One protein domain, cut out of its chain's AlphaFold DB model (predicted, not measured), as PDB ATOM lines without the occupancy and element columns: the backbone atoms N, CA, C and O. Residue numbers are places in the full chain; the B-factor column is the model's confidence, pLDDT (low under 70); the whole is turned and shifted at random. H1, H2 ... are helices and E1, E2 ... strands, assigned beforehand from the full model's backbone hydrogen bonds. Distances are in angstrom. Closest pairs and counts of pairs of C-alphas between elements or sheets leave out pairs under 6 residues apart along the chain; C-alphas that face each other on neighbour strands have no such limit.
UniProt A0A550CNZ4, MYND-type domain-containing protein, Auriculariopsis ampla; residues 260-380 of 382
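Overview. This is residues 260 to 380 of the 382 residues of the protein "MYND-type domain-containing protein" of Auriculariopsis ampla (UniProt A0A550CNZ4). A strongly twisted sheet of four strands forms the core, with the long helix H1 crossing one face and the short helix H4 packed on the other. H2 covers the E2 edge of the sheet, running nearly along it, and H5 follows E4 directly and meets H2, while the loop of residues 310 to 317 sticks out. The printed part has 121 residues with five named helices and four named strands, in the order H1 H2 E1 H3 E2 H4 E3 E4 H5. The mixed sheet has the order E2 E1 E3 E4, and the class is mixed, helices and strands. The whole is compact, with a radius of gyration of the C-alphas of 14.4 A and spans of 40 by 28 by 23 A.

Along the chain. H1, residues 260 to 275, begins at C-alpha 260 (77.387, 206.366, 239.649) and is 23.0 A long. H2, residues 277 to 291, is 20.8 A long. E1 is residues 297 to 302, H3 residues 304 to 307, E2 residues 321 to 326 and H4 residues 330 to 336. E3, residues 342 to 350, measures 26.5 A, and E4, residues 356 to 365, 27.4 A. H5, residues 366 to 372, ends at C-alpha 372 (92.181, 185.476, 254.596).

Arrangement. E1 and E3 are parallel inner strands, with N 299 and O 344 2.8 A apart, within hydrogen-bond range. E2 is antiparallel to E1, with N 300 and O 323 at 2.8 A. E3 and E4 form an antiparallel hairpin, with N 345 and O 362 at 2.9 A. The domain has three layers, helices on both faces of a sheet: H1, H2 and H5 on one face, H4 on the other. H1 runs across the strands at a height over the sheet of 8.9 A; its closest C-alphas to E4 are those of His 266 and Ile 361, 5.7 A apart. H2 runs along E2, at 20 degrees on the local plane. H4 runs along E3, at 13 degrees on the local plane. H3 stands at the sheet's level. H2 and H5 only just touch, with 3 pairs of C-alphas within 8 A, the closest those of Val 281 and Leu 370 at 6.3 A. In H1, H2, H4 and H5 every O i to N i+4 pair is within hydrogen-bond range; H3 is too short for one.

Size, cuts and confidence. The C-alphas farthest apart, of Gln 313 and Ser 339, are 44.6 A apart. The printed part has no cut. The link from H3 to E2 is long, with 13 residues; the other links are tight. The mean pLDDT of the printed part is 85.5, and residues 294, 307 and 309 to 318 are under 70.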
ATOM      1  N   HIS A 260      78.172 206.327 238.420       84.31
ATOM      2  CA  HIS A 260      77.387 206.366 239.649       84.31
ATOM      3  C   HIS A 260      76.549 205.101 239.854       84.31
ATOM      4  O   HIS A 260      76.348 204.687 240.989       84.31
ATOM      5  N   ASP A 261      76.027 204.517 238.776       85.56
ATOM      6  CA  ASP A 261      75.218 203.303 238.853       85.56
ATOM      7  C   ASP A 261      76.127 202.099 239.147       85.56
ATOM      8  O   ASP A 261      75.785 201.275 239.987       85.56
ATOM      9  N   ARG A 262      77.341 202.069 238.578       84.06
ATOM     10  CA  ARG A 262      78.362 201.062 238.917       84.06
ATOM     11  C   ARG A 262      78.815 201.145 240.372       84.06
ATOM     12  O   ARG A 262      78.822 200.121 241.038       84.06
ATOM     13  N   VAL A 263      79.143 202.337 240.882       84.00
ATOM     14  CA  VAL A 263      79.532 202.529 242.297       84.00
ATOM     15  C   VAL A 263      78.391 202.118 243.228       84.00
ATOM     16  O   VAL A 263      78.621 201.465 244.243       84.00
ATOM     17  N   TYR A 264      77.150 202.448 242.861       88.75
ATOM     18  CA  TYR A 264      75.972 202.053 243.626       88.75
ATOM     19  C   TYR A 264      75.820 200.531 243.699       88.75
ATOM     20  O   TYR A 264      75.648 199.976 244.779       88.75
ATOM     21  N   ILE A 265      75.910 199.845 242.560       88.12
ATOM     22  CA  ILE A 265      75.766 198.387 242.509       88.12
ATOM     23  C   ILE A 265      76.956 197.705 243.187       88.12
ATOM     24  O   ILE A 265      76.758 196.735 243.913       88.12
ATOM     25  N   HIS A 266      78.167 198.240 243.012       88.44
ATOM     26  CA  HIS A 266      79.363 197.782 243.710       88.44
ATOM     27  C   HIS A 266      79.149 197.791 245.225       88.44
ATOM     28  O   HIS A 266      79.359 196.764 245.852       88.44
ATOM     29  N   TYR A 267      78.650 198.893 245.801       88.44
ATOM     30  CA  TYR A 267      78.365 198.980 247.239       88.44
ATOM     31  C   TYR A 267      77.484 197.818 247.736       88.44
ATOM     32  O   TYR A 267      77.852 197.127 248.684       88.44
ATOM     33  N   PHE A 268      76.359 197.543 247.068       90.56
ATOM     34  CA  PHE A 268      75.463 196.453 247.484       90.56
ATOM     35  C   PHE A 268      76.033 195.064 247.216       90.56
ATOM     36  O   PHE A 268      75.815 194.150 248.009       90.56
ATOM     37  N   ALA A 269      76.773 194.892 246.125       89.81
ATOM     38  CA  ALA A 269      77.420 193.626 245.836       89.81
ATOM     39  C   ALA A 269      78.555 193.321 246.821       89.81
ATOM     40  O   ALA A 269      78.685 192.175 247.233       89.81
ATOM     41  N   SER A 270      79.322 194.326 247.259       90.00
ATOM     42  CA  SER A 270      80.326 194.167 248.314       90.00
ATOM     43  C   SER A 270      79.688 193.698 249.618       90.00
ATOM     44  O   SER A 270      80.174 192.739 250.204       90.00
ATOM     45  N   LEU A 271      78.567 194.301 250.032       88.81
ATOM     46  CA  LEU A 271      77.835 193.861 251.227       88.81
ATOM     47  C   LEU A 271      77.346 192.411 251.101       88.81
ATOM     48  O   LEU A 271      77.475 191.631 252.041       88.81
ATOM     49  N   ALA A 272      76.811 192.039 249.935       89.62
ATOM     50  CA  ALA A 272      76.335 190.684 249.676       89.62
ATOM     51  C   ALA A 272      77.464 189.644 249.686       89.62
ATOM     52  O   ALA A 272      77.344 188.603 250.327       89.62
ATOM     53  N   VAL A 273      78.569 189.934 248.997       90.31
ATOM     54  CA  VAL A 273      79.742 189.055 248.933       90.31
ATOM     55  C   VAL A 273      80.401 188.928 250.301       90.31
ATOM     56  O   VAL A 273      80.784 187.827 250.677       90.31
ATOM     57  N   GLN A 274      80.480 190.011 251.075       90.00
ATOM     58  CA  GLN A 274      81.013 189.973 252.435       90.00
ATOM     59  C   GLN A 274      80.142 189.112 253.357       90.00
ATOM     60  O   GLN A 274      80.671 188.303 254.112       90.00
ATOM     61  N   ALA A 275      78.816 189.225 253.263       88.69
ATOM     62  CA  ALA A 275      77.900 188.398 254.051       88.69
ATOM     63  C   ALA A 275      77.989 186.897 253.709       88.69
ATOM     64  O   ALA A 275      77.650 186.061 254.543       88.69
ATOM     65  N   ALA A 276      78.448 186.556 252.500       90.19
ATOM     66  CA  ALA A 276      78.584 185.185 252.011       90.19
ATOM     67  C   ALA A 276      80.049 184.717 251.875       90.19
ATOM     68  O   ALA A 276      80.290 183.654 251.303       90.19
ATOM     69  N   SER A 277      81.029 185.474 252.386       89.69
ATOM     70  CA  SER A 277      82.453 185.295 252.056       89.69
ATOM     71  C   SER A 277      82.967 183.887 252.351       89.69
ATOM     72  O   SER A 277      83.557 183.269 251.470       89.69
ATOM     73  N   HIS A 278      82.677 183.352 253.538       88.69
ATOM     74  CA  HIS A 278      83.110 182.013 253.942       88.69
ATOM     75  C   HIS A 278      82.614 180.932 252.974       88.69
ATOM     76  O   HIS A 278      83.407 180.163 252.442       88.69
ATOM     77  N   HIS A 279      81.316 180.945 252.656       91.00
ATOM     78  CA  HIS A 279      80.723 179.997 251.713       91.00
ATOM     79  C   HIS A 279      81.308 180.138 250.299       91.00
ATOM     80  O   HIS A 279      81.525 179.149 249.600       91.00
ATOM     81  N   ILE A 280      81.581 181.369 249.858       91.62
ATOM     82  CA  ILE A 280      82.196 181.621 248.551       91.62
ATOM     83  C   ILE A 280      83.624 181.061 248.521       91.62
ATOM     84  O   ILE A 280      83.977 180.372 247.567       91.62
ATOM     85  N   VAL A 281      84.431 181.316 249.553       92.56
ATOM     86  CA  VAL A 281      85.822 180.842 249.638       92.56
ATOM     87  C   VAL A 281      85.892 179.315 249.666       92.56
ATOM     88  O   VAL A 281      86.681 178.740 248.915       92.56
ATOM     89  N   ASP A 282      85.029 178.654 250.437       92.12
ATOM     90  CA  ASP A 282      84.960 177.188 250.483       92.12
ATOM     91  C   ASP A 282      84.646 176.591 249.101       92.12
ATOM     92  O   ASP A 282      85.296 175.638 248.655       92.12
ATOM     93  N   ASN A 283      83.705 177.195 248.368       92.31
ATOM     94  CA  ASN A 283      83.378 176.779 247.005       92.31
ATOM     95  C   ASN A 283      84.540 177.017 246.032       92.31
ATOM     96  O   ASN A 283      84.834 176.150 245.209       92.31
ATOM     97  N   ILE A 284      85.239 178.150 246.139       91.62
ATOM     98  CA  ILE A 284      86.432 178.430 245.328       91.62
ATOM     99  C   ILE A 284      87.517 177.377 245.590       91.62
ATOM    100  O   ILE A 284      88.088 176.851 244.634       91.62
ATOM    101  N   LEU A 285      87.786 177.034 246.854       91.44
ATOM    102  CA  LEU A 285      88.750 175.992 247.224       91.44
ATOM    103  C   LEU A 285      88.376 174.644 246.605       91.44
ATOM    104  O   LEU A 285      89.218 173.981 245.996       91.44
ATOM    105  N   HIS A 286      87.105 174.257 246.721       91.94
ATOM    106  CA  HIS A 286      86.596 173.020 246.141       91.94
ATOM    107  C   HIS A 286      86.785 172.976 244.618       91.94
ATOM    108  O   HIS A 286      87.297 171.994 244.081       91.94
ATOM    109  N   MET A 287      86.435 174.061 243.927       88.88
ATOM    110  CA  MET A 287      86.565 174.180 242.475       88.88
ATOM    111  C   MET A 287      88.024 174.181 242.007       88.88
ATOM    112  O   MET A 287      88.355 173.516 241.024       88.88
ATOM    113  N   ASN A 288      88.906 174.890 242.715       85.62
ATOM    114  CA  ASN A 288      90.331 174.961 242.389       85.62
ATOM    115  C   ASN A 288      91.002 173.578 242.483       85.62
ATOM    116  O   ASN A 288      91.824 173.227 241.638       85.62
ATOM    117  N   ASN A 289      90.583 172.757 243.452       88.25
ATOM    118  CA  ASN A 289      91.056 171.379 243.593       88.25
ATOM    119  C   ASN A 289      90.595 170.457 242.447       88.25
ATOM    120  O   ASN A 289      91.262 169.464 242.169       88.25
ATOM    121  N   GLN A 290      89.475 170.762 241.782       89.25
ATOM    122  CA  GLN A 290      88.924 169.934 240.701       89.25
ATOM    123  C   GLN A 290      89.415 170.331 239.307       89.25
ATOM    124  O   GLN A 290      89.670 169.460 238.479       89.25
ATOM    125  N   MET A 291      89.516 171.632 239.022       82.06
ATOM    126  CA  MET A 291      89.735 172.137 237.657       82.06
ATOM    127  C   MET A 291      91.163 172.623 237.388       82.06
ATOM    128  O   MET A 291      91.503 172.922 236.244       82.06
ATOM    129  N   GLY A 292      92.000 172.709 238.425       77.19
ATOM    130  CA  GLY A 292      93.347 173.260 238.332       77.19
ATOM    131  C   GLY A 292      93.386 174.799 238.272       77.19
ATOM    132  O   GLY A 292      92.367 175.459 238.060       77.19
ATOM    133  N   PRO A 293      94.584 175.392 238.435       71.56
ATOM    134  CA  PRO A 293      94.768 176.825 238.698       71.56
ATOM    135  C   PRO A 293      94.518 177.750 237.493       71.56
ATOM    136  O   PRO A 293      94.630 178.964 237.624       71.56
ATOM    137  N   THR A 294      94.224 177.207 236.308       66.50
ATOM    138  CA  THR A 294      94.095 177.981 235.058       66.50
ATOM    139  C   THR A 294      92.674 178.440 234.750       66.50
ATOM    140  O   THR A 294      92.475 179.203 233.805       66.50
ATOM    141  N   SER A 295      91.677 177.986 235.511       77.69
ATOM    142  CA  SER A 295      90.282 178.353 235.269       77.69
ATOM    143  C   SER A 295      89.958 179.689 235.933       77.69
ATOM    144  O   SER A 295      90.164 179.858 237.134       77.69
ATOM    145  N   GLY A 296      89.424 180.642 235.168       87.00
ATOM    146  CA  GLY A 296      88.949 181.904 235.726       87.00
ATOM    147  C   GLY A 296      87.783 181.693 236.694       87.00
ATOM    148  O   GLY A 296      86.827 180.975 236.387       87.00
ATOM    149  N   ILE A 297      87.872 182.330 237.863       91.19
ATOM    150  CA  ILE A 297      86.834 182.293 238.897       91.19
ATOM    151  C   ILE A 297      85.860 183.445 238.673       91.19
ATOM    152  O   ILE A 297      86.266 184.609 238.600       91.19
ATOM    153  N   LEU A 298      84.571 183.118 238.605       92.69
ATOM    154  CA  LEU A 298      83.487 184.086 238.559       92.69
ATOM    155  C   LEU A 298      82.616 183.960 239.812       92.69
ATOM    156  O   LEU A 298      82.054 182.902 240.084       92.69
ATOM    157  N   VAL A 299      82.444 185.065 240.531       93.06
ATOM    158  CA  VAL A 299      81.426 185.212 241.575       93.06
ATOM    159  C   VAL A 299      80.240 185.965 240.978       93.06
ATOM    160  O   VAL A 299      80.386 187.085 240.494       93.06
ATOM    161  N   CYS A 300      79.059 185.356 240.988       93.38
ATOM    162  CA  CYS A 300      77.828 185.948 240.477       93.38
ATOM    163  C   CYS A 300      76.919 186.342 241.643       93.38
ATOM    164  O   CYS A 300      76.509 185.485 242.422       93.38
ATOM    165  N   VAL A 301      76.582 187.629 241.735       92.69
ATOM    166  CA  VAL A 301      75.588 188.176 242.667       92.69
ATOM    167  C   VAL A 301      74.283 188.388 241.904       92.69
ATOM    168  O   VAL A 301      74.166 189.312 241.095       92.69
ATOM    169  N   ASP A 302      73.292 187.529 242.122       91.81
ATOM    170  CA  ASP A 302      72.027 187.540 241.395       91.81
ATOM    171  C   ASP A 302      70.917 188.264 242.166       91.81
ATOM    172  O   ASP A 302      70.179 187.684 242.964       91.81
ATOM    173  N   PHE A 303      70.760 189.559 241.880       86.69
ATOM    174  CA  PHE A 303      69.635 190.350 242.377       86.69
ATOM    175  C   PHE A 303      68.329 190.025 241.634       86.69
ATOM    176  O   PHE A 303      67.249 190.259 242.174       86.69
ATOM    177  N   ALA A 304      68.404 189.467 240.419       84.75
ATOM    178  CA  ALA A 304      67.237 189.114 239.609       84.75
ATOM    179  C   ALA A 304      66.610 187.768 240.005       84.75
ATOM    180  O   ALA A 304      65.431 187.544 239.731       84.75
ATOM    181  N   ALA A 305      67.352 186.885 240.687       80.75
ATOM    182  CA  ALA A 305      66.810 185.639 241.240       80.75
ATOM    183  C   ALA A 305      65.570 185.888 242.121       80.75
ATOM    184  O   ALA A 305      64.639 185.083 242.133       80.75
ATOM    185  N   ARG A 306      65.516 187.061 242.766       71.06
ATOM    186  CA  ARG A 306      64.405 187.511 243.609       71.06
ATOM    187  C   ARG A 306      63.128 187.850 242.842       71.06
ATOM    188  O   ARG A 306      62.063 187.859 243.445       71.06
ATOM    189  N   SER A 307      63.200 188.123 241.538       66.88
ATOM    190  CA  SER A 307      62.016 188.450 240.728       66.88
ATOM    191  C   SER A 307      61.185 187.221 240.336       66.88
ATOM    192  O   SER A 307      60.112 187.379 239.753       66.88
ATOM    193  N   ARG A 308      61.663 185.996 240.612       72.31
ATOM    194  CA  ARG A 308      61.009 184.766 240.147       72.31
ATOM    195  C   ARG A 308      59.685 184.509 240.886       72.31
ATOM    196  O   ARG A 308      59.670 184.544 242.120       72.31
ATOM    197  N   PRO A 309      58.595 184.175 240.166       63.28
ATOM    198  CA  PRO A 309      57.346 183.734 240.782       63.28
ATOM    199  C   PRO A 309      57.600 182.574 241.755       63.28
ATOM    200  O   PRO A 309      58.225 181.582 241.385       63.28
ATOM    201  N   GLY A 310      57.152 182.707 243.007       67.12
ATOM    202  CA  GLY A 310      57.333 181.689 244.053       67.12
ATOM    203  C   GLY A 310      58.530 181.895 244.990       67.12
ATOM    204  O   GLY A 310      58.558 181.275 246.049       67.12
ATOM    205  N   ALA A 311      59.448 182.827 244.700       61.09
ATOM    206  CA  ALA A 311      60.520 183.203 245.637       61.09
ATOM    207  C   ALA A 311      59.990 183.816 246.955       61.09
ATOM    208  O   ALA A 311      60.718 183.928 247.934       61.09
ATOM    209  N   PHE A 312      58.704 184.177 246.994       59.41
ATOM    210  CA  PHE A 312      58.042 184.847 248.113       59.41
ATOM    211  C   PHE A 312      57.615 183.913 249.265       59.41
ATOM    212  O   PHE A 312      56.971 184.359 250.211       59.41
ATOM    213  N   GLN A 313      57.908 182.610 249.196       60.28
ATOM    214  CA  GLN A 313      57.356 181.623 250.137       60.28
ATOM    215  C   GLN A 313      58.119 181.478 251.470       60.28
ATOM    216  O   GLN A 313      57.856 180.531 252.209       60.28
ATOM    217  N   GLY A 314      59.026 182.393 251.829       58.09
ATOM    218  CA  GLY A 314      59.799 182.279 253.070       58.09
ATOM    219  C   GLY A 314      60.020 183.605 253.808       58.09
ATOM    220  O   GLY A 314      60.220 184.627 253.160       58.09
ATOM    221  N   PRO A 315      60.061 183.602 255.156       49.50
ATOM    222  CA  PRO A 315      60.418 184.761 255.985       49.50
ATOM    223  C   PRO A 315      61.934 185.063 255.981       49.50
ATOM    224  O   PRO A 315      62.485 185.541 256.970       49.50
ATOM    225  N   GLY A 316      62.632 184.724 254.896       59.47
ATOM    226  CA  GLY A 316      64.071 184.925 254.782       59.47
ATOM    227  C   GLY A 316      64.405 186.387 254.483       59.47
ATOM    228  O   GLY A 316      63.659 187.040 253.755       59.47
ATOM    229  N   PRO A 317      65.526 186.916 255.006       59.88
ATOM    230  CA  PRO A 317      66.020 188.211 254.566       59.88
ATOM    231  C   PRO A 317      66.263 188.169 253.054       59.88
ATOM    232  O   PRO A 317      66.802 187.194 252.533       59.88
ATOM    233  N   ASP A 318      65.883 189.246 252.366       65.62
ATOM    234  CA  ASP A 318      66.130 189.476 250.939       65.62
ATOM    235  C   ASP A 318      67.647 189.653 250.698       65.62
ATOM    236  O   ASP A 318      68.154 190.749 250.440       65.62
ATOM    237  N   ILE A 319      68.407 188.569 250.827       77.19
ATOM    238  CA  ILE A 319      69.836 188.473 250.514       77.19
ATOM    239  C   ILE A 319      69.935 188.020 249.052       77.19
ATOM    240  O   ILE A 319      69.140 187.187 248.615       77.19
ATOM    241  N   PRO A 320      70.796 188.634 248.217       85.38
ATOM    242  CA  PRO A 320      70.869 188.239 246.817       85.38
ATOM    243  C   PRO A 320      71.556 186.880 246.755       85.38
ATOM    244  O   PRO A 320      72.393 186.578 247.605       85.38
ATOM    245  N   ASP A 321      71.200 186.067 245.768       89.44
ATOM    246  CA  ASP A 321      71.859 184.776 245.611       89.44
ATOM    247  C   ASP A 321      73.311 185.013 245.181       89.44
ATOM    248  O   ASP A 321      73.564 185.798 244.263       89.44
ATOM    249  N   VAL A 322      74.264 184.387 245.869       91.69
ATOM    250  CA  VAL A 322      75.687 184.510 245.549       91.69
ATOM    251  C   VAL A 322      76.229 183.136 245.214       91.69
ATOM    252  O   VAL A 322      76.304 182.252 246.065       91.69
ATOM    253  N   SER A 323      76.631 182.972 243.959       92.69
ATOM    254  CA  SER A 323      77.136 181.711 243.421       92.69
ATOM    255  C   SER A 323      78.549 181.870 242.878       92.69
ATOM    256  O   SER A 323      78.959 182.953 242.458       92.69
ATOM    257  N   VAL A 324      79.297 180.769 242.885       92.56
ATOM    258  CA  VAL A 324      80.644 180.684 242.311       92.56
ATOM    259  C   VAL A 324      80.590 179.755 241.118       92.56
ATOM    260  O   VAL A 324      80.046 178.656 241.211       92.56
ATOM    261  N   THR A 325      81.141 180.191 239.993       92.12
ATOM    262  CA  THR A 325      81.235 179.372 238.790       92.12
ATOM    263  C   THR A 325      82.608 179.487 238.147       92.12
ATOM    264  O   THR A 325      83.319 180.486 238.273       92.12
ATOM    265  N   ALA A 326      82.983 178.423 237.444       87.69
ATOM    266  CA  ALA A 326      84.110 178.425 236.535       87.69
ATOM    267  C   ALA A 326      83.634 179.104 235.264       87.69
ATOM    268  O   ALA A 326      82.578 178.735 234.741       87.69
ATOM    269  N   ASN A 327      84.378 180.075 234.754       82.69
ATOM    270  CA  ASN A 327      83.972 180.743 233.532       82.69
ATOM    271  C   ASN A 327      85.154 180.890 232.578       82.69
ATOM    272  O   ASN A 327      86.205 181.417 232.933       82.69
ATOM    273  N   SER A 328      84.954 180.424 231.348       80.81
ATOM    274  CA  SER A 328      85.918 180.505 230.251       80.81
ATOM    275  C   SER A 328      85.796 181.798 229.442       80.81
ATOM    276  O   SER A 328      86.409 181.922 228.381       80.81
ATOM    277  N   SER A 329      85.006 182.770 229.912       84.94
ATOM    278  CA  SER A 329      84.933 184.083 229.278       84.94
ATOM    279  C   SER A 329      86.327 184.709 229.169       84.94
ATOM    280  O   SER A 329      87.175 184.531 230.046       84.94
ATOM    281  N   ALA A 330      86.561 185.468 228.096       84.38
ATOM    282  CA  ALA A 330      87.851 186.112 227.858       84.38
ATOM    283  C   ALA A 330      88.281 187.013 229.031       84.38
ATOM    284  O   ALA A 330      89.460 187.039 229.373       84.38
ATOM    285  N   GLU A 331      87.324 187.687 229.681       83.50
ATOM    286  CA  GLU A 331      87.564 188.510 230.874       83.50
ATOM    287  C   GLU A 331      88.098 187.645 232.029       83.50
ATOM    288  O   GLU A 331      89.150 187.944 232.591       83.50
ATOM    289  N   CYS A 332      87.430 186.524 232.334       84.44
ATOM    290  CA  CYS A 332      87.832 185.604 233.402       84.44
ATOM    291  C   CYS A 332      89.195 184.958 233.131       84.44
ATOM    292  O   CYS A 332      90.017 184.863 234.040       84.44
ATOM    293  N   MET A 333      89.459 184.554 231.886       85.94
ATOM    294  CA  MET A 333      90.754 183.990 231.493       85.94
ATOM    295  C   MET A 333      91.879 185.024 231.607       85.94
ATOM    296  O   MET A 333      92.969 184.703 232.076       85.94
ATOM    297  N   GLN A 334      91.616 186.276 231.223       86.44
ATOM    298  CA  GLN A 334      92.575 187.365 231.377       86.44
ATOM    299  C   GLN A 334      92.867 187.650 232.854       86.44
ATOM    300  O   GLN A 334      94.032 187.789 233.214       86.44
ATOM    301  N   ALA A 335      91.836 187.706 233.703       84.56
ATOM    302  CA  ALA A 335      91.977 187.925 235.143       84.56
ATOM    303  C   ALA A 335      92.762 186.793 235.831       84.56
ATOM    304  O   ALA A 335      93.636 187.058 236.658       84.56
ATOM    305  N   ALA A 336      92.520 185.542 235.434       87.25
ATOM    306  CA  ALA A 336      93.254 184.379 235.931       87.25
ATOM    307  C   ALA A 336      94.744 184.413 235.562       87.25
ATOM    308  O   ALA A 336      95.582 183.968 236.341       87.25
ATOM    309  N   ALA A 337      95.083 184.967 234.394       88.81
ATOM    310  CA  ALA A 337      96.462 185.102 233.929       88.81
ATOM    311  C   ALA A 337      97.233 186.272 234.578       88.81
ATOM    312  O   ALA A 337      98.423 186.442 234.309       88.81
ATOM    313  N   MET A 338      96.582 187.102 235.404       88.75
ATOM    314  CA  MET A 338      97.241 188.208 236.105       88.75
ATOM    315  C   MET A 338      98.158 187.704 237.231       88.75
ATOM    316  O   MET A 338      98.012 186.593 237.731       88.75
ATOM    317  N   SER A 339      99.105 188.548 237.653       89.44
ATOM    318  CA  SER A 339      99.931 188.315 238.841       89.44
ATOM    319  C   SER A 339      99.693 189.446 239.854       89.44
ATOM    320  O   SER A 339     100.019 190.595 239.543       89.44
ATOM    321  N   PRO A 340      99.106 189.166 241.034       90.19
ATOM    322  CA  PRO A 340      98.504 187.889 241.444       90.19
ATOM    323  C   PRO A 340      97.247 187.537 240.619       90.19
ATOM    324  O   PRO A 340      96.651 188.439 240.016       90.19
ATOM    325  N   PRO A 341      96.844 186.249 240.573       90.00
ATOM    326  CA  PRO A 341      95.652 185.818 239.849       90.00
ATOM    327  C   PRO A 341      94.397 186.436 240.465       90.00
ATOM    328  O   PRO A 341      94.280 186.571 241.687       90.00
ATOM    329  N   ARG A 342      93.443 186.815 239.614       92.56
ATOM    330  CA  ARG A 342      92.226 187.511 240.036       92.56
ATOM    331  C   ARG A 342      90.965 186.749 239.666       92.56
ATOM    332  O   ARG A 342      90.882 186.141 238.601       92.56
ATOM    333  N   GLY A 343      89.973 186.826 240.547       92.56
ATOM    334  CA  GLY A 343      88.595 186.459 240.244       92.56
ATOM    335  C   GLY A 343      87.789 187.679 239.807       92.56
ATOM    336  O   GLY A 343      88.145 188.816 240.117       92.56
ATOM    337  N   ILE A 344      86.694 187.445 239.090       93.56
ATOM    338  CA  ILE A 344      85.767 188.488 238.639       93.56
ATOM    339  C   ILE A 344      84.480 188.395 239.442       93.56
ATOM    340  O   ILE A 344      84.035 187.300 239.786       93.56
ATOM    341  N   VAL A 345      83.859 189.541 239.714       93.81
ATOM    342  CA  VAL A 345      82.519 189.600 240.291       93.81
ATOM    343  C   VAL A 345      81.553 190.210 239.279       93.81
ATOM    344  O   VAL A 345      81.766 191.321 238.783       93.81
ATOM    345  N   TRP A 346      80.474 189.491 238.978       94.00
ATOM    346  CA  TRP A 346      79.359 189.969 238.165       94.00
ATOM    347  C   TRP A 346      78.115 190.167 239.021       94.00
ATOM    348  O   TRP A 346      77.811 189.357 239.893       94.00
ATOM    349  N   ALA A 347      77.362 191.222 238.730       92.56
ATOM    350  CA  ALA A 347      76.034 191.439 239.281       92.56
ATOM    351  C   ALA A 347      74.983 191.207 238.195       92.56
ATOM    352  O   ALA A 347      75.061 191.777 237.107       92.56
ATOM    353  N   SER A 348      73.982 190.392 238.499       92.12
ATOM    354  CA  SER A 348      72.773 190.253 237.697       92.12
ATOM    355  C   SER A 348      71.676 191.133 238.271       92.12
ATOM    356  O   SER A 348      71.285 190.984 239.426       92.12
ATOM    357  N   LEU A 349      71.195 192.059 237.454       90.06
ATOM    358  CA  LEU A 349      70.228 193.079 237.809       90.06
ATOM    359  C   LEU A 349      68.869 192.769 237.172       90.06
ATOM    360  O   LEU A 349      68.820 192.374 236.001       90.06
ATOM    361  N   PRO A 350      67.767 193.015 237.895       88.12
ATOM    362  CA  PRO A 350      66.430 192.991 237.327       88.12
ATOM    363  C   PRO A 350      66.247 194.197 236.393       88.12
ATOM    364  O   PRO A 350      66.370 195.352 236.808       88.12
ATOM    365  N   GLU A 351      65.918 193.942 235.131       82.81
ATOM    366  CA  GLU A 351      65.479 194.982 234.195       82.81
ATOM    367  C   GLU A 351      63.965 195.035 234.062       82.81
ATOM    368  O   GLU A 351      63.480 195.905 233.374       82.81
ATOM    369  N   GLY A 352      63.208 194.182 234.741       79.50
ATOM    370  CA  GLY A 352      61.751 194.097 234.688       79.50
ATOM    371  C   GLY A 352      61.305 192.815 235.386       79.50
ATOM    372  O   GLY A 352      62.096 192.228 236.127       79.50
ATOM    373  N   GLY A 353      60.075 192.367 235.151       74.06
ATOM    374  CA  GLY A 353      59.647 191.051 235.624       74.06
ATOM    375  C   GLY A 353      60.321 189.896 234.879       74.06
ATOM    376  O   GLY A 353      60.666 188.887 235.488       74.06
ATOM    377  N   GLU A 354      60.594 190.080 233.584       76.25
ATOM    378  CA  GLU A 354      61.251 189.083 232.721       76.25
ATOM    379  C   GLU A 354      62.667 189.508 232.281       76.25
ATOM    380  O   GLU A 354      63.455 188.688 231.810       76.25
ATOM    381  N   GLY A 355      63.011 190.793 232.425       76.56
ATOM    382  CA  GLY A 355      64.300 191.343 232.001       76.56
ATOM    383  C   GLY A 355      65.425 191.079 233.002       76.56
ATOM    384  O   GLY A 355      65.269 191.309 234.203       76.56
ATOM    385  N   ARG A 356      66.597 190.682 232.498       85.56
ATOM    386  CA  ARG A 356      67.838 190.552 233.272       85.56
ATOM    387  C   ARG A 356      68.982 191.205 232.515       85.56
ATOM    388  O   ARG A 356      69.147 190.972 231.322       85.56
ATOM    389  N   ARG A 357      69.826 191.926 233.245       88.12
ATOM    390  CA  ARG A 357      71.091 192.456 232.734       88.12
ATOM    391  C   ARG A 357      72.225 192.071 233.656       88.12
ATOM    392  O   ARG A 357      72.123 192.245 234.864       88.12
ATOM    393  N   THR A 358      73.315 191.571 233.096       88.88
ATOM    394  CA  THR A 358      74.540 191.301 233.846       88.88
ATOM    395  C   THR A 358      75.533 192.429 233.644       88.88
ATOM    396  O   THR A 358      75.682 192.941 232.536       88.88
ATOM    397  N   ILE A 359      76.219 192.813 234.714       89.12
ATOM    398  CA  ILE A 359      77.311 193.775 234.653       89.12
ATOM    399  C   ILE A 359      78.511 193.275 235.446       89.12
ATOM    400  O   ILE A 359      78.364 192.704 236.527       89.12
ATOM    401  N   SER A 360      79.705 193.520 234.914       88.88
ATOM    402  CA  SER A 360      80.953 193.296 235.642       88.88
ATOM    403  C   SER A 360      81.172 194.452 236.617       88.88
ATOM    404  O   SER A 360      81.187 195.617 236.206       88.88
ATOM    405  N   ILE A 361      81.268 194.139 237.912       89.62
ATOM    406  CA  ILE A 361      81.300 195.140 238.993       89.62
ATOM    407  C   ILE A 361      82.693 195.336 239.586       89.62
ATOM    408  O   ILE A 361      82.979 196.406 240.121       89.62
ATOM    409  N   GLY A 362      83.567 194.344 239.457       91.75
ATOM    410  CA  GLY A 362      84.925 194.409 239.972       91.75
ATOM    411  C   GLY A 362      85.643 193.073 239.880       91.75
ATOM    412  O   GLY A 362      85.139 192.103 239.313       91.75
ATOM    413  N   GLN A 363      86.823 193.043 240.478       94.62
ATOM    414  CA  GLN A 363      87.690 191.876 240.577       94.62
ATOM    415  C   GLN A 363      88.150 191.704 242.024       94.62
ATOM    416  O   GLN A 363      88.069 192.642 242.807       94.62
ATOM    417  N   PHE A 364      88.663 190.540 242.392       95.19
ATOM    418  CA  PHE A 364      89.273 190.319 243.702       95.19
ATOM    419  C   PHE A 364      90.568 189.530 243.552       95.19
ATOM    420  O   PHE A 364      90.740 188.778 242.592       95.19
ATOM    421  N   ASP A 365      91.491 189.727 244.487       94.94
ATOM    422  CA  ASP A 365      92.723 188.947 244.554       94.94
ATOM    423  C   ASP A 365      92.394 187.542 245.070       94.94
ATOM    424  O   ASP A 365      91.945 187.373 246.207       94.94
ATOM    425  N   LEU A 366      92.584 186.539 244.214       92.69
ATOM    426  CA  LEU A 366      92.231 185.162 244.532       92.69
ATOM    427  C   LEU A 366      93.124 184.607 245.644       92.69
ATOM    428  O   LEU A 366      92.642 183.926 246.546       92.69
ATOM    429  N   THR A 367      94.420 184.914 245.608       93.12
ATOM    430  CA  THR A 367      95.377 184.439 246.610       93.12
ATOM    431  C   THR A 367      95.084 185.055 247.973       93.12
ATOM    432  O   THR A 367      95.041 184.336 248.971       93.12
ATOM    433  N   ALA A 368      94.826 186.364 248.022       94.44
ATOM    434  CA  ALA A 368      94.472 187.045 249.263       94.44
ATOM    435  C   ALA A 368      93.142 186.536 249.838       94.44
ATOM    436  O   ALA A 368      93.037 186.338 251.050       94.44
ATOM    437  N   ALA A 369      92.148 186.271 248.982       93.38
ATOM    438  CA  ALA A 369      90.860 185.744 249.421       93.38
ATOM    439  C   ALA A 369      90.976 184.346 250.037       93.38
ATOM    440  O   ALA A 369      90.436 184.095 251.110       93.38
ATOM    441  N   LEU A 370      91.741 183.454 249.401       92.25
ATOM    442  CA  LEU A 370      91.991 182.110 249.923       92.25
ATOM    443  C   LEU A 370      92.795 182.121 251.231       92.25
ATOM    444  O   LEU A 370      92.567 181.279 252.093       92.25
ATOM    445  N   ALA A 371      93.726 183.065 251.386       94.12
ATOM    446  CA  ALA A 371      94.545 183.178 252.591       94.12
ATOM    447  C   ALA A 371      93.782 183.772 253.787       94.12
ATOM    448  O   ALA A 371      94.009 183.361 254.922       94.12
ATOM    449  N   SER A 372      92.907 184.751 253.542       94.44
ATOM    450  CA  SER A 372      92.181 185.476 254.596       94.44
ATOM    451  C   SER A 372      90.803 184.896 254.919       94.44
ATOM    452  O   SER A 372      90.290 185.132 256.008       94.44
ATOM    453  N   GLY A 373      90.188 184.158 253.990       92.50
ATOM    454  CA  GLY A 373      88.777 183.777 254.083       92.50
ATOM    455  C   GLY A 373      87.806 184.922 253.761       92.50
ATOM    456  O   GLY A 373      86.593 184.753 253.897       92.50
ATOM    457  N   GLU A 374      88.311 186.078 253.321       92.88
ATOM    458  CA  GLU A 374      87.520 187.269 253.014       92.88
ATOM    459  C   GLU A 374      87.665 187.681 251.548       92.88
ATOM    460  O   GLU A 374      88.745 187.626 250.966       92.88
ATOM    461  N   ILE A 375      86.578 188.156 250.938       91.44
ATOM    462  CA  ILE A 375      86.600 188.645 249.555       91.44
ATOM    463  C   ILE A 375      86.424 190.156 249.563       91.44
ATOM    464  O   ILE A 375      85.342 190.670 249.844       91.44
ATOM    465  N   SER A 376      87.495 190.863 249.205       93.81
ATOM    466  CA  SER A 376      87.466 192.304 248.983       93.81
ATOM    467  C   SER A 376      87.333 192.594 247.492       93.81
ATOM    468  O   SER A 376      88.225 192.278 246.699       93.81
ATOM    469  N   ILE A 377      86.195 193.171 247.100       93.75
ATOM    470  CA  ILE A 377      85.958 193.568 245.712       93.75
ATOM    471  C   ILE A 377      86.747 194.847 245.433       93.75
ATOM    472  O   ILE A 377      86.522 195.888 246.046       93.75
ATOM    473  N   ILE A 378      87.658 194.761 244.475       91.88
ATOM    474  CA  ILE A 378      88.379 195.883 243.895       91.88
ATOM    475  C   ILE A 378      87.545 196.370 242.704       91.88
ATOM    476  O   ILE A 378      87.422 195.638 241.710       91.88
ATOM    477  N   PRO A 379      86.968 197.583 242.758       86.69
ATOM    478  CA  PRO A 379      86.269 198.128 241.609       86.69
ATOM    479  C   PRO A 379      87.272 198.279 240.469       86.69
ATOM    480  O   PRO A 379      88.445 198.600 240.676       86.69
ATOM    481  N   TYR A 380      86.818 198.070 239.241       79.94
ATOM    482  CA  TYR A 380      87.628 198.454 238.097       79.94
ATOM    483  C   TYR A 380      87.899 199.959 238.183       79.94
ATOM    484  O   TYR A 380      86.975 200.773 238.240       79.94
TER     485      TYR A 380